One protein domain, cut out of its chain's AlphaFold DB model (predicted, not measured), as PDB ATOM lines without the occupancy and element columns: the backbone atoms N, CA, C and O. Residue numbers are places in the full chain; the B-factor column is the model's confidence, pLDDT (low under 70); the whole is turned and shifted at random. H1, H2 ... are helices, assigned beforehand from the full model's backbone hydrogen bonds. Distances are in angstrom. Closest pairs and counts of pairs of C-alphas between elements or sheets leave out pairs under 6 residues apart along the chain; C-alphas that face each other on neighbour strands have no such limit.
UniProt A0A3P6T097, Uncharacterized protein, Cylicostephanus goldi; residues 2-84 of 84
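This is residues 2 to 84 of the 84 residues of an uncharacterized protein of Cylicostephanus goldi (UniProt A0A3P6T097). Three helices, H1, H2 and H3, make an up-and-down bundle at one end of a rod-like outline, each running against the one before it; H2 and H3 are side by side, while H1 meets H2 with only part of its length. Two short helices, H4 and H5, make a loose second end and touch no helix. The printed part has 83 residues with five named helices, H1 to H5 in chain order, and no named strand: the class is all helix. It is loose, with a radius of gyration of the C-alphas of 14.8 A, and spans 50 by 22 by 15 A.

Start with the longest helix, H2, residues 21 to 38, which has a kink of 31 degrees near residue 28. H3, residues 43 to 55, touches it and forms a hairpin with it, opposite ways at a shallow tilt of 18 degrees; look at the closest C-alphas, those of Ala 36 and Pro 43, 5.2 A apart. H1, residues 2 to 16, forms the other hairpin with H2, but touches it with residues 12 to 16 alone; the closest C-alphas are those of Thr 16 and Thr 24, 5.9 A. H1 also touches H3, with C-alphas 9 and 50 closest at 5.6 A; they run the same way at a shallow tilt of 34.8 degrees, only just short of steep. H4, residues 65 to 72, is apart from H3; H5, residues 78 to 82, is close to H4 but not clearly touching. Every O i to N i+4 pair is within hydrogen-bond range in H1, H4 and H5, against 12 of 14 in H2 and 7 of 9 in H3.

Find C-alpha 21 at (-42.403, 27.721, -8.653); from there H2 runs 25.3 A to C-alpha 38. H1 begins at C-alpha 2, at (-47.403, 43.952, -24.227), and is 20.7 A long; H3 is 18.4 A. H5 ends at C-alpha 82, at (-58.205, 23.098, -9.937).

The C-alphas farthest apart, of His 40 and Lys 74, are 49.8 A apart. The printed part has no cut, and no link is long. Look for pLDDT under 70 at residue 2, residues 15 to 22, 54 to 68, 71 and 78 to 84.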
ATOM      1  N   VAL A   2     -46.492  44.443 -25.288       69.75
ATOM      2  CA  VAL A   2     -47.403  43.952 -24.227       69.75
ATOM      3  C   VAL A   2     -48.009  42.576 -24.543       69.75
ATOM      4  O   VAL A   2     -48.007  41.707 -23.684       69.75
ATOM      5  N   PHE A   3     -48.433  42.327 -25.789       74.56
ATOM      6  CA  PHE A   3     -48.982  41.024 -26.199       74.56
ATOM      7  C   PHE A   3     -47.974  39.866 -26.069       74.56
ATOM      8  O   PHE A   3     -48.315  38.809 -25.551       74.56
ATOM      9  N   CYS A   4     -46.714  40.078 -26.473       71.12
ATOM     10  CA  CYS A   4     -45.644  39.089 -26.292       71.12
ATOM     11  C   CYS A   4     -45.371  38.824 -24.810       71.12
ATOM     12  O   CYS A   4     -45.135  37.686 -24.425       71.12
ATOM     13  N   LEU A   5     -45.433  39.871 -23.989       73.00
ATOM     14  CA  LEU A   5     -45.213  39.778 -22.552       73.00
ATOM     15  C   LEU A   5     -46.305  38.928 -21.895       73.00
ATOM     16  O   LEU A   5     -45.978  37.969 -21.209       73.00
ATOM     17  N   VAL A   6     -47.576  39.203 -22.212       73.31
ATOM     18  CA  VAL A   6     -48.733  38.422 -21.742       73.31
ATOM     19  C   VAL A   6     -48.654  36.968 -22.207       73.31
ATOM     20  O   VAL A   6     -48.882  36.065 -21.407       73.31
ATOM     21  N   ALA A   7     -48.290  36.727 -23.470       77.81
ATOM     22  CA  ALA A   7     -48.154  35.377 -24.015       77.81
ATOM     23  C   ALA A   7     -47.047  34.570 -23.314       77.81
ATOM     24  O   ALA A   7     -47.251  33.397 -23.009       77.81
ATOM     25  N   VAL A   8     -45.902  35.198 -23.025       75.75
ATOM     26  CA  VAL A   8     -44.787  34.571 -22.298       75.75
ATOM     27  C   VAL A   8     -45.148  34.337 -20.832       75.75
ATOM     28  O   VAL A   8     -44.891  33.261 -20.308       75.75
ATOM     29  N   THR A   9     -45.785  35.291 -20.153       73.50
ATOM     30  CA  THR A   9     -46.219  35.075 -18.765       73.50
ATOM     31  C   THR A   9     -47.289  33.995 -18.665       73.50
ATOM     32  O   THR A   9     -47.202  33.161 -17.776       73.50
ATOM     33  N   ALA A  10     -48.252  33.952 -19.591       73.06
ATOM     34  CA  ALA A  10     -49.310  32.945 -19.583       73.06
ATOM     35  C   ALA A  10     -48.764  31.531 -19.836       73.06
ATOM     36  O   ALA A  10     -49.180  30.586 -19.168       73.06
ATOM     37  N   SER A  11     -47.803  31.379 -20.756       75.44
ATOM     38  CA  SER A  11     -47.159  30.084 -20.998       75.44
ATOM     39  C   SER A  11     -46.320  29.628 -19.804       75.44
ATOM     40  O   SER A  11     -46.354  28.448 -19.454       75.44
ATOM     41  N   ILE A  12     -45.632  30.556 -19.131       73.56
ATOM     42  CA  ILE A  12     -44.883  30.272 -17.903       73.56
ATOM     43  C   ILE A  12     -45.832  29.875 -16.774       73.56
ATOM     44  O   ILE A  12     -45.578  28.859 -16.137       73.56
ATOM     45  N   THR A  13     -46.934  30.592 -16.540       72.31
ATOM     46  CA  THR A  13     -47.926  30.233 -15.510       72.31
ATOM     47  C   THR A  13     -48.457  28.819 -15.724       72.31
ATOM     48  O   THR A  13     -48.457  28.026 -14.789       72.31
ATOM     49  N   PHE A  14     -48.792  28.458 -16.965       71.62
ATOM     50  CA  PHE A  14     -49.254  27.107 -17.291       71.62
ATOM     51  C   PHE A  14     -48.164  26.038 -17.087       71.62
ATOM     52  O   PHE A  14     -48.451  24.933 -16.645       71.62
ATOM     53  N   MET A  15     -46.896  26.355 -17.368       68.94
ATOM     54  CA  MET A  15     -45.758  25.468 -17.072       68.94
ATOM     55  C   MET A  15     -45.462  25.355 -15.567       68.94
ATOM     56  O   MET A  15     -45.049  24.292 -15.107       68.94
ATOM     57  N   THR A  16     -45.697  26.423 -14.799       69.12
ATOM     58  CA  THR A  16     -45.460  26.485 -13.343       69.12
ATOM     59  C   THR A  16     -46.447  25.605 -12.567       69.12
ATOM     60  O   THR A  16     -46.194  25.201 -11.441       69.12
ATOM     61  N   GLU A  17     -47.565  25.239 -13.182       66.31
ATOM     62  CA  GLU A  17     -48.510  24.279 -12.611       66.31
ATOM     63  C   GLU A  17     -47.930  22.854 -12.568       66.31
ATOM     64  O   GLU A  17     -48.185  22.093 -11.633       66.31
ATOM     65  N   PHE A  18     -47.108  22.496 -13.561       63.56
ATOM     66  CA  PHE A  18     -46.484  21.174 -13.674       63.56
ATOM     67  C   PHE A  18     -45.114  21.089 -12.984       63.56
ATOM     68  O   PHE A  18     -44.652  19.988 -12.679       63.56
ATOM     69  N   ALA A  19     -44.457  22.226 -12.743       64.88
ATOM     70  CA  ALA A  19     -43.107  22.313 -12.194       64.88
ATOM     71  C   ALA A  19     -43.039  23.334 -11.053       64.88
ATOM     72  O   ALA A  19     -43.579  24.427 -11.167       64.88
ATOM     73  N   SER A  20     -42.330  23.011  -9.966       67.25
ATOM     74  CA  SER A  20     -42.293  23.868  -8.773       67.25
ATOM     75  C   SER A  20     -41.915  25.321  -9.092       67.25
ATOM     76  O   SER A  20     -41.018  25.585  -9.893       67.25
ATOM     77  N   ASN A  21     -42.557  26.276  -8.417       67.81
ATOM     78  CA  ASN A  21     -42.403  27.721  -8.653       67.81
ATOM     79  C   ASN A  21     -40.932  28.175  -8.641       67.81
ATOM     80  O   ASN A  21     -40.520  29.039  -9.413       67.81
ATOM     81  N   VAL A  22     -40.119  27.544  -7.789       69.38
ATOM     82  CA  VAL A  22     -38.679  27.808  -7.662       69.38
ATOM     83  C   VAL A  22     -37.891  27.232  -8.843       69.38
ATOM     84  O   VAL A  22     -36.970  27.882  -9.343       69.38
ATOM     85  N   SER A  23     -38.252  26.037  -9.323       70.69
ATOM     86  CA  SER A  23     -37.631  25.420 -10.500       70.69
ATOM     87  C   SER A  23     -37.946  26.218 -11.763       70.69
ATOM     88  O   SER A  23     -37.039  26.554 -12.525       70.69
ATOM     89  N   THR A  24     -39.206  26.614 -11.927       72.69
ATOM     90  CA  THR A  24     -39.672  27.408 -13.062       72.69
ATOM     91  C   THR A  24     -39.037  28.802 -13.050       72.69
ATOM     92  O   THR A  24     -38.448  29.217 -14.045       72.69
ATOM     93  N   GLY A  25     -39.003  29.490 -11.903       73.19
ATOM     94  CA  GLY A  25     -38.308  30.775 -11.778       73.19
ATOM     95  C   GLY A  25     -36.820  30.695 -12.145       73.19
ATOM     96  O   GLY A  25     -36.321  31.534 -12.891       73.19
ATOM     97  N   SER A  26     -36.119  29.649 -11.701       74.56
ATOM     98  CA  SER A  26     -34.683  29.474 -11.969       74.56
ATOM     99  C   SER A  26     -34.361  29.258 -13.453       74.56
ATOM    100  O   SER A  26     -33.286  29.643 -13.908       74.56
ATOM    101  N   VAL A  27     -35.286  28.671 -14.217       80.25
ATOM    102  CA  VAL A  27     -35.134  28.449 -15.664       80.25
ATOM    103  C   VAL A  27     -35.571  29.678 -16.460       80.25
ATOM    104  O   VAL A  27     -34.863  30.108 -17.368       80.25
ATOM    105  N   PHE A  28     -36.717  30.274 -16.128       77.81
ATOM    106  CA  PHE A  28     -37.331  31.308 -16.962       77.81
ATOM    107  C   PHE A  28     -36.804  32.723 -16.703       77.81
ATOM    108  O   PHE A  28     -36.709  33.502 -17.649       77.81
ATOM    109  N   ILE A  29     -36.399  33.069 -15.476       81.56
ATOM    110  CA  ILE A  29     -35.809  34.385 -15.170       81.56
ATOM    111  C   ILE A  29     -34.589  34.704 -16.063       81.56
ATOM    112  O   ILE A  29     -34.596  35.770 -16.685       81.56
ATOM    113  N   PRO A  30     -33.568  33.830 -16.205       81.38
ATOM    114  CA  PRO A  30     -32.417  34.131 -17.064       81.38
ATOM    115  C   PRO A  30     -32.777  34.203 -18.561       81.38
ATOM    116  O   PRO A  30     -32.210  35.017 -19.294       81.38
ATOM    117  N   ILE A  31     -33.758  33.419 -19.020       83.81
ATOM    118  CA  ILE A  31     -34.263  33.468 -20.407       83.81
ATOM    119  C   ILE A  31     -34.926  34.824 -20.684       83.81
ATOM    120  O   ILE A  31     -34.696  35.460 -21.708       83.81
ATOM    121  N   VAL A  32     -35.734  35.306 -19.746       80.75
ATOM    122  CA  VAL A  32     -36.452  36.574 -19.884       80.75
ATOM    123  C   VAL A  32     -35.498  37.772 -19.797       80.75
ATOM    124  O   VAL A  32     -35.690  38.748 -20.522       80.75
ATOM    125  N   LEU A  33     -34.441  37.689 -18.980       82.38
ATOM    126  CA  LEU A  33     -33.375  38.700 -18.945       82.38
ATOM    127  C   LEU A  33     -32.641  38.814 -20.287       82.38
ATOM    128  O   LEU A  33     -32.490  39.917 -20.804       82.38
ATOM    129  N   THR A  34     -32.225  37.685 -20.863       82.25
ATOM    130  CA  THR A  34     -31.510  37.660 -22.155       82.25
ATOM    131  C   THR A  34     -32.386  38.144 -23.311       82.25
ATOM    132  O   THR A  34     -31.915  38.858 -24.201       82.25
ATOM    133  N   ILE A  35     -33.687  37.841 -23.273       81.19
ATOM    134  CA  ILE A  35     -34.658  38.421 -24.202       81.19
ATOM    135  C   ILE A  35     -34.731  39.939 -24.006       81.19
ATOM    136  O   ILE A  35     -34.618  40.658 -24.990       81.19
ATOM    137  N   ALA A  36     -34.863  40.441 -22.773       80.50
ATOM    138  CA  ALA A  36     -34.949  41.877 -22.496       80.50
ATOM    139  C   ALA A  36     -33.718  42.662 -22.987       80.50
ATOM    140  O   ALA A  36     -33.878  43.725 -23.592       80.50
ATOM    141  N   GLU A  37     -32.515  42.107 -22.804       82.50
ATOM    142  CA  GLU A  37     -31.270  42.662 -23.354       82.50
ATOM    143  C   GLU A  37     -31.295  42.717 -24.886       82.50
ATOM    144  O   GLU A  37     -30.922  43.733 -25.470       82.50
ATOM    145  N   SER A  38     -31.817  41.673 -25.538       82.69
ATOM    146  CA  SER A  38     -31.904  41.587 -27.004       82.69
ATOM    147  C   SER A  38     -32.870  42.604 -27.621       82.69
ATOM    148  O   SER A  38     -32.682  43.016 -28.763       82.69
ATOM    149  N   ILE A  39     -33.906  43.023 -26.886       83.00
ATOM    150  CA  ILE A  39     -34.864  44.059 -27.319       83.00
ATOM    151  C   ILE A  39     -34.501  45.462 -26.804       83.00
ATOM    152  O   ILE A  39     -35.273  46.395 -27.018       83.00
ATOM    153  N   HIS A  40     -33.344  45.631 -26.148       80.81
ATOM    154  CA  HIS A  40     -32.898  46.887 -25.528       80.81
ATOM    155  C   HIS A  40     -33.923  47.503 -24.557       80.81
ATOM    156  O   HIS A  40     -34.062  48.722 -24.456       80.81
ATOM    157  N   VAL A  41     -34.650  46.658 -23.823       81.50
ATOM    158  CA  VAL A  41     -35.610  47.082 -22.796       81.50
ATOM    159  C   VAL A  41     -35.012  46.831 -21.418       81.50
ATOM    160  O   VAL A  41     -34.260  45.882 -21.211       81.50
ATOM    161  N   HIS A  42     -35.376  47.668 -20.445       81.06
ATOM    162  CA  HIS A  42     -34.956  47.472 -19.065       81.06
ATOM    163  C   HIS A  42     -35.379  46.068 -18.561       81.06
ATOM    164  O   HIS A  42     -36.573  45.756 -18.572       81.06
ATOM    165  N   PRO A  43     -34.451  45.220 -18.070       74.94
ATOM    166  CA  PRO A  43     -34.732  43.820 -17.721       74.94
ATOM    167  C   PRO A  43     -35.835  43.657 -16.666       74.94
ATOM    168  O   PRO A  43     -36.645  42.737 -16.748       74.94
ATOM    169  N   LEU A  44     -35.933  44.610 -15.732       78.88
ATOM    170  CA  LEU A  44     -37.032  44.699 -14.760       78.88
ATOM    171  C   LEU A  44     -38.432  44.719 -15.385       78.88
ATOM    172  O   LEU A  44     -39.350  44.188 -14.778       78.88
ATOM    173  N   THR A  45     -38.628  45.293 -16.574       77.25
ATOM    174  CA  THR A  45     -39.960  45.396 -17.196       77.25
ATOM    175  C   THR A  45     -40.523  44.029 -17.593       77.25
ATOM    176  O   THR A  45     -41.737  43.843 -17.623       77.25
ATOM    177  N   LEU A  46     -39.643  43.072 -17.883       74.06
ATOM    178  CA  LEU A  46     -39.982  41.717 -18.312       74.06
ATOM    179  C   LEU A  46     -39.855  40.713 -17.158       74.06
ATOM    180  O   LEU A  46     -40.687  39.816 -17.048       74.06
ATOM    181  N   SER A  47     -38.880  40.890 -16.260       77.75
ATOM    182  CA  SER A  47     -38.692  39.989 -15.121       77.75
ATOM    183  C   SER A  47     -39.759  40.162 -14.037       77.75
ATOM    184  O   SER A  47     -40.293  39.157 -13.593       77.75
ATOM    185  N   LEU A  48     -40.147  41.391 -13.659       80.75
ATOM    186  CA  LEU A  48     -41.178  41.641 -12.630       80.75
ATOM    187  C   LEU A  48     -42.464  40.828 -12.838       80.75
ATOM    188  O   LEU A  48     -42.830  40.066 -11.945       80.75
ATOM    189  N   PRO A  49     -43.156  40.950 -13.986       76.75
ATOM    190  CA  PRO A  49     -44.402  40.225 -14.205       76.75
ATOM    191  C   PRO A  49     -44.197  38.707 -14.271       76.75
ATOM    192  O   PRO A  49     -45.085  37.972 -13.856       76.75
ATOM    193  N   VAL A  50     -43.031  38.222 -14.712       74.06
ATOM    194  CA  VAL A  50     -42.701  36.787 -14.726       74.06
ATOM    195  C   VAL A  50     -42.482  36.245 -13.311       74.06
ATOM    196  O   VAL A  50     -43.004  35.184 -12.978       74.06
ATOM    197  N   THR A  51     -41.774  36.975 -12.449       76.00
ATOM    198  CA  THR A  51     -41.557  36.586 -11.044       76.00
ATOM    199  C   THR A  51     -42.864  36.599 -10.255       76.00
ATOM    200  O   THR A  51     -43.120  35.711  -9.439       76.00
ATOM    201  N   VAL A  52     -43.716  37.589 -10.526       76.88
ATOM    202  CA  VAL A  52     -45.063  37.675  -9.957       76.88
ATOM    203  C   VAL A  52     -45.912  36.499 -10.455       76.88
ATOM    204  O   VAL A  52     -46.490  35.795  -9.635       76.88
ATOM    205  N   ALA A  53     -45.906  36.200 -11.756       71.56
ATOM    206  CA  ALA A  53     -46.627  35.063 -12.336       71.56
ATOM    207  C   ALA A  53     -46.169  33.700 -11.781       71.56
ATOM    208  O   ALA A  53     -47.014  32.866 -11.467       71.56
ATOM    209  N   CYS A  54     -44.860  33.492 -11.576       66.94
ATOM    210  CA  CYS A  54     -44.322  32.292 -10.914       66.94
ATOM    211  C   CYS A  54     -44.800  32.141  -9.462       66.94
ATOM    212  O   CYS A  54     -44.803  31.036  -8.927       66.94
ATOM    213  N   SER A  55     -45.187  33.236  -8.803       69.62
ATOM    214  CA  SER A  55     -45.665  33.206  -7.418       69.62
ATOM    215  C   SER A  55     -47.153  32.842  -7.304       69.62
ATOM    216  O   SER A  55     -47.593  32.480  -6.218       69.62
ATOM    217  N   PHE A  56     -47.915  32.900  -8.405       63.34
ATOM    218  CA  PHE A  56     -49.369  32.674  -8.449       63.34
ATOM    219  C   PHE A  56     -49.791  31.269  -8.938       63.34
ATOM    220  O   PHE A  56     -50.911  31.102  -9.411       63.34
ATOM    221  N   ALA A  57     -48.945  30.240  -8.837       59.66
ATOM    222  CA  ALA A  57     -49.343  28.873  -9.199       59.66
ATOM    223  C   ALA A  57     -50.119  28.200  -8.050       59.66
ATOM    224  O   ALA A  57     -49.519  27.758  -7.065       59.66
ATOM    225  N   PHE A  58     -51.449  28.154  -8.163       57.25
ATOM    226  CA  PHE A  58     -52.353  27.658  -7.116       57.25
ATOM    227  C   PHE A  58     -53.173  26.419  -7.509       57.25
ATOM    228  O   PHE A  58     -53.775  25.821  -6.617       57.25
ATOM    229  N   MET A  59     -53.187  25.980  -8.774       58.03
ATOM    230  CA  MET A  59     -54.222  25.038  -9.229       58.03
ATOM    231  C   MET A  59     -53.832  23.555  -9.063       58.03
ATOM    232  O   MET A  59     -54.716  22.699  -9.057       58.03
ATOM    233  N   LEU A  60     -52.548  23.208  -8.861       56.19
ATOM    234  CA  LEU A  60     -52.106  21.809  -8.696       56.19
ATOM    235  C   LEU A  60     -51.372  21.517  -7.363       56.19
ATOM    236  O   LEU A  60     -50.543  22.312  -6.906       56.19
ATOM    237  N   PRO A  61     -51.609  20.337  -6.743       50.22
ATOM    238  CA  PRO A  61     -51.008  19.947  -5.459       50.22
ATOM    239  C   PRO A  61     -49.492  19.701  -5.536       50.22
ATOM    240  O   PRO A  61     -48.806  19.741  -4.520       50.22
ATOM    241  N   MET A  62     -48.962  19.473  -6.742       55.12
ATOM    242  CA  MET A  62     -47.534  19.251  -7.008       55.12
ATOM    243  C   MET A  62     -46.691  20.536  -6.960       55.12
ATOM    244  O   MET A  62     -45.468  20.456  -6.854       55.12
ATOM    245  N   ALA A  63     -47.317  21.716  -7.044       54.94
ATOM    246  CA  ALA A  63     -46.600  22.974  -7.240       54.94
ATOM    247  C   ALA A  63     -45.877  23.476  -5.976       54.94
ATOM    248  O   ALA A  63     -44.793  24.058  -6.081       54.94
ATOM    249  N   THR A  64     -46.432  23.248  -4.775       61.97
ATOM    250  CA  THR A  64     -45.864  23.781  -3.523       61.97
ATOM    251  C   THR A  64     -46.081  22.867  -2.299       61.97
ATOM    252  O   THR A  64     -47.137  22.245  -2.172       61.97
ATOM    253  N   PRO A  65     -45.119  22.807  -1.345       60.81
ATOM    254  CA  PRO A  65     -45.219  21.972  -0.139       60.81
ATOM    255  C   PRO A  65     -46.499  22.168   0.698       60.81
ATOM    256  O   PRO A  65     -47.038  21.168   1.165       60.81
ATOM    257  N   PRO A  66     -47.042  23.394   0.874       63.62
ATOM    258  CA  PRO A  66     -48.310  23.589   1.578       63.62
ATOM    259  C   PRO A  66     -49.498  22.918   0.875       63.62
ATOM    260  O   PRO A  66     -50.320  22.297   1.543       63.62
ATOM    261  N   ASN A  67     -49.568  22.986  -0.461       64.44
ATOM    262  CA  ASN A  67     -50.660  22.399  -1.246       64.44
ATOM    263  C   ASN A  67     -50.627  20.860  -1.190       64.44
ATOM    264  O   ASN A  67     -51.672  20.218  -1.090       64.44
ATOM    265  N   ALA A  68     -49.426  20.271  -1.161       66.12
ATOM    266  CA  ALA A  68     -49.233  18.837  -0.957       66.12
ATOM    267  C   ALA A  68     -49.666  18.374   0.448       66.12
ATOM    268  O   ALA A  68     -50.298  17.328   0.576       66.12
ATOM    269  N   ILE A  69     -49.384  19.163   1.493       71.44
ATOM    270  CA  ILE A  69     -49.797  18.856   2.874       71.44
ATOM    271  C   ILE A  69     -51.325  18.884   3.006       71.44
ATOM    272  O   ILE A  69     -51.899  17.986   3.614       71.44
ATOM    273  N   VAL A  70     -51.997  19.883   2.423       72.12
ATOM    274  CA  VAL A  70     -53.468  19.980   2.464       72.12
ATOM    275  C   VAL A  70     -54.115  18.845   1.669       72.12
ATOM    276  O   VAL A  70     -55.076  18.247   2.150       72.12
ATOM    277  N   PHE A  71     -53.562  18.475   0.513       69.62
ATOM    278  CA  PHE A  71     -54.031  17.315  -0.246       69.62
ATOM    279  C   PHE A  71     -53.895  15.997   0.547       69.62
ATOM    280  O   PHE A  71     -54.804  15.166   0.526       69.62
ATOM    281  N   ASP A  72     -52.818  15.831   1.323       72.75
ATOM    282  CA  ASP A  72     -52.592  14.642   2.163       72.75
ATOM    283  C   ASP A  72     -53.605  14.512   3.320       72.75
ATOM    284  O   ASP A  72     -53.916  13.407   3.766       72.75
ATOM    285  N   THR A  73     -54.231  15.617   3.750       78.81
ATOM    286  CA  THR A  73     -55.310  15.574   4.760       78.81
ATOM    287  C   THR A  73     -56.601  14.905   4.270       78.81
ATOM    288  O   THR A  73     -57.486  14.635   5.083       78.81
ATOM    289  N   LYS A  74     -56.735  14.627   2.960       72.12
ATOM    290  CA  LYS A  74     -57.949  14.104   2.290       72.12
ATOM    291  C   LYS A  74     -59.205  14.974   2.438       72.12
ATOM    292  O   LYS A  74     -60.296  14.523   2.094       72.12
ATOM    293  N   LEU A  75     -59.066  16.203   2.932       75.12
ATOM    294  CA  LEU A  75     -60.174  17.143   3.100       75.12
ATOM    295  C   LEU A  75     -60.531  17.880   1.804       75.12
ATOM    296  O   LEU A  75     -61.656  18.350   1.686       75.12
ATOM    297  N   VAL A  76     -59.595  17.973   0.852       73.31
ATOM    298  CA  VAL A  76     -59.756  18.728  -0.399       73.31
ATOM    299  C   VAL A  76     -59.427  17.825  -1.585       73.31
ATOM    300  O   VAL A  76     -58.357  17.213  -1.639       73.31
ATOM    301  N   GLY A  77     -60.359  17.705  -2.530       70.69
ATOM    302  CA  GLY A  77     -60.174  16.908  -3.745       70.69
ATOM    303  C   GLY A  77     -59.386  17.654  -4.826       70.69
ATOM    304  O   GLY A  77     -59.437  18.876  -4.909       70.69
ATOM    305  N   MET A  78     -58.715  16.923  -5.725       67.06
ATOM    306  CA  MET A  78     -57.952  17.520  -6.840       67.06
ATOM    307  C   MET A  78     -58.811  18.474  -7.698       67.06
ATOM    308  O   MET A  78     -58.333  19.521  -8.119       67.06
ATOM    309  N   LEU A  79     -60.091  18.141  -7.912       67.50
ATOM    310  CA  LEU A  79     -61.031  18.979  -8.668       67.50
ATOM    311  C   LEU A  79     -61.424  20.274  -7.937       67.50
ATOM    312  O   LEU A  79     -61.718  21.256  -8.608       67.50
ATOM    313  N   GLU A  80     -61.403  20.307  -6.600       68.44
ATOM    314  CA  GLU A  80     -61.622  21.551  -5.845       68.44
ATOM    315  C   GLU A  80     -60.405  22.476  -5.908       68.44
ATOM    316  O   GLU A  80     -60.568  23.689  -5.964       68.44
ATOM    317  N   MET A  81     -59.192  21.914  -5.965       69.56
ATOM    318  CA  MET A  81     -57.959  22.699  -6.102       69.56
ATOM    319  C   MET A  81     -57.836  23.334  -7.493       69.56
ATOM    320  O   MET A  81     -57.452  24.492  -7.605       69.56
ATOM    321  N   VAL A  82     -58.219  22.602  -8.546       64.56
ATOM    322  CA  VAL A  82     -58.205  23.098  -9.937       64.56
ATOM    323  C   VAL A  82     -59.335  24.102 -10.213       64.56
ATOM    324  O   VAL A  82     -59.268  24.871 -11.165       64.56
ATOM    325  N   SER A  83     -60.381  24.100  -9.385       58.78
ATOM    326  CA  SER A  83     -61.537  24.997  -9.495       58.78
ATOM    327  C   SER A  83     -61.327  26.376  -8.836       58.78
ATOM    328  O   SER A  83     -62.275  27.169  -8.833       58.78
ATOM    329  N   GLN A  84     -60.159  26.648  -8.241       52.28
ATOM    330  CA  GLN A  84     -59.827  27.915  -7.566       52.28
ATOM    331  C   GLN A  84     -59.344  29.002  -8.530       52.28
ATOM    332  O   GLN A  84     -58.589  28.678  -9.474       52.28
TER     333      GLN A  84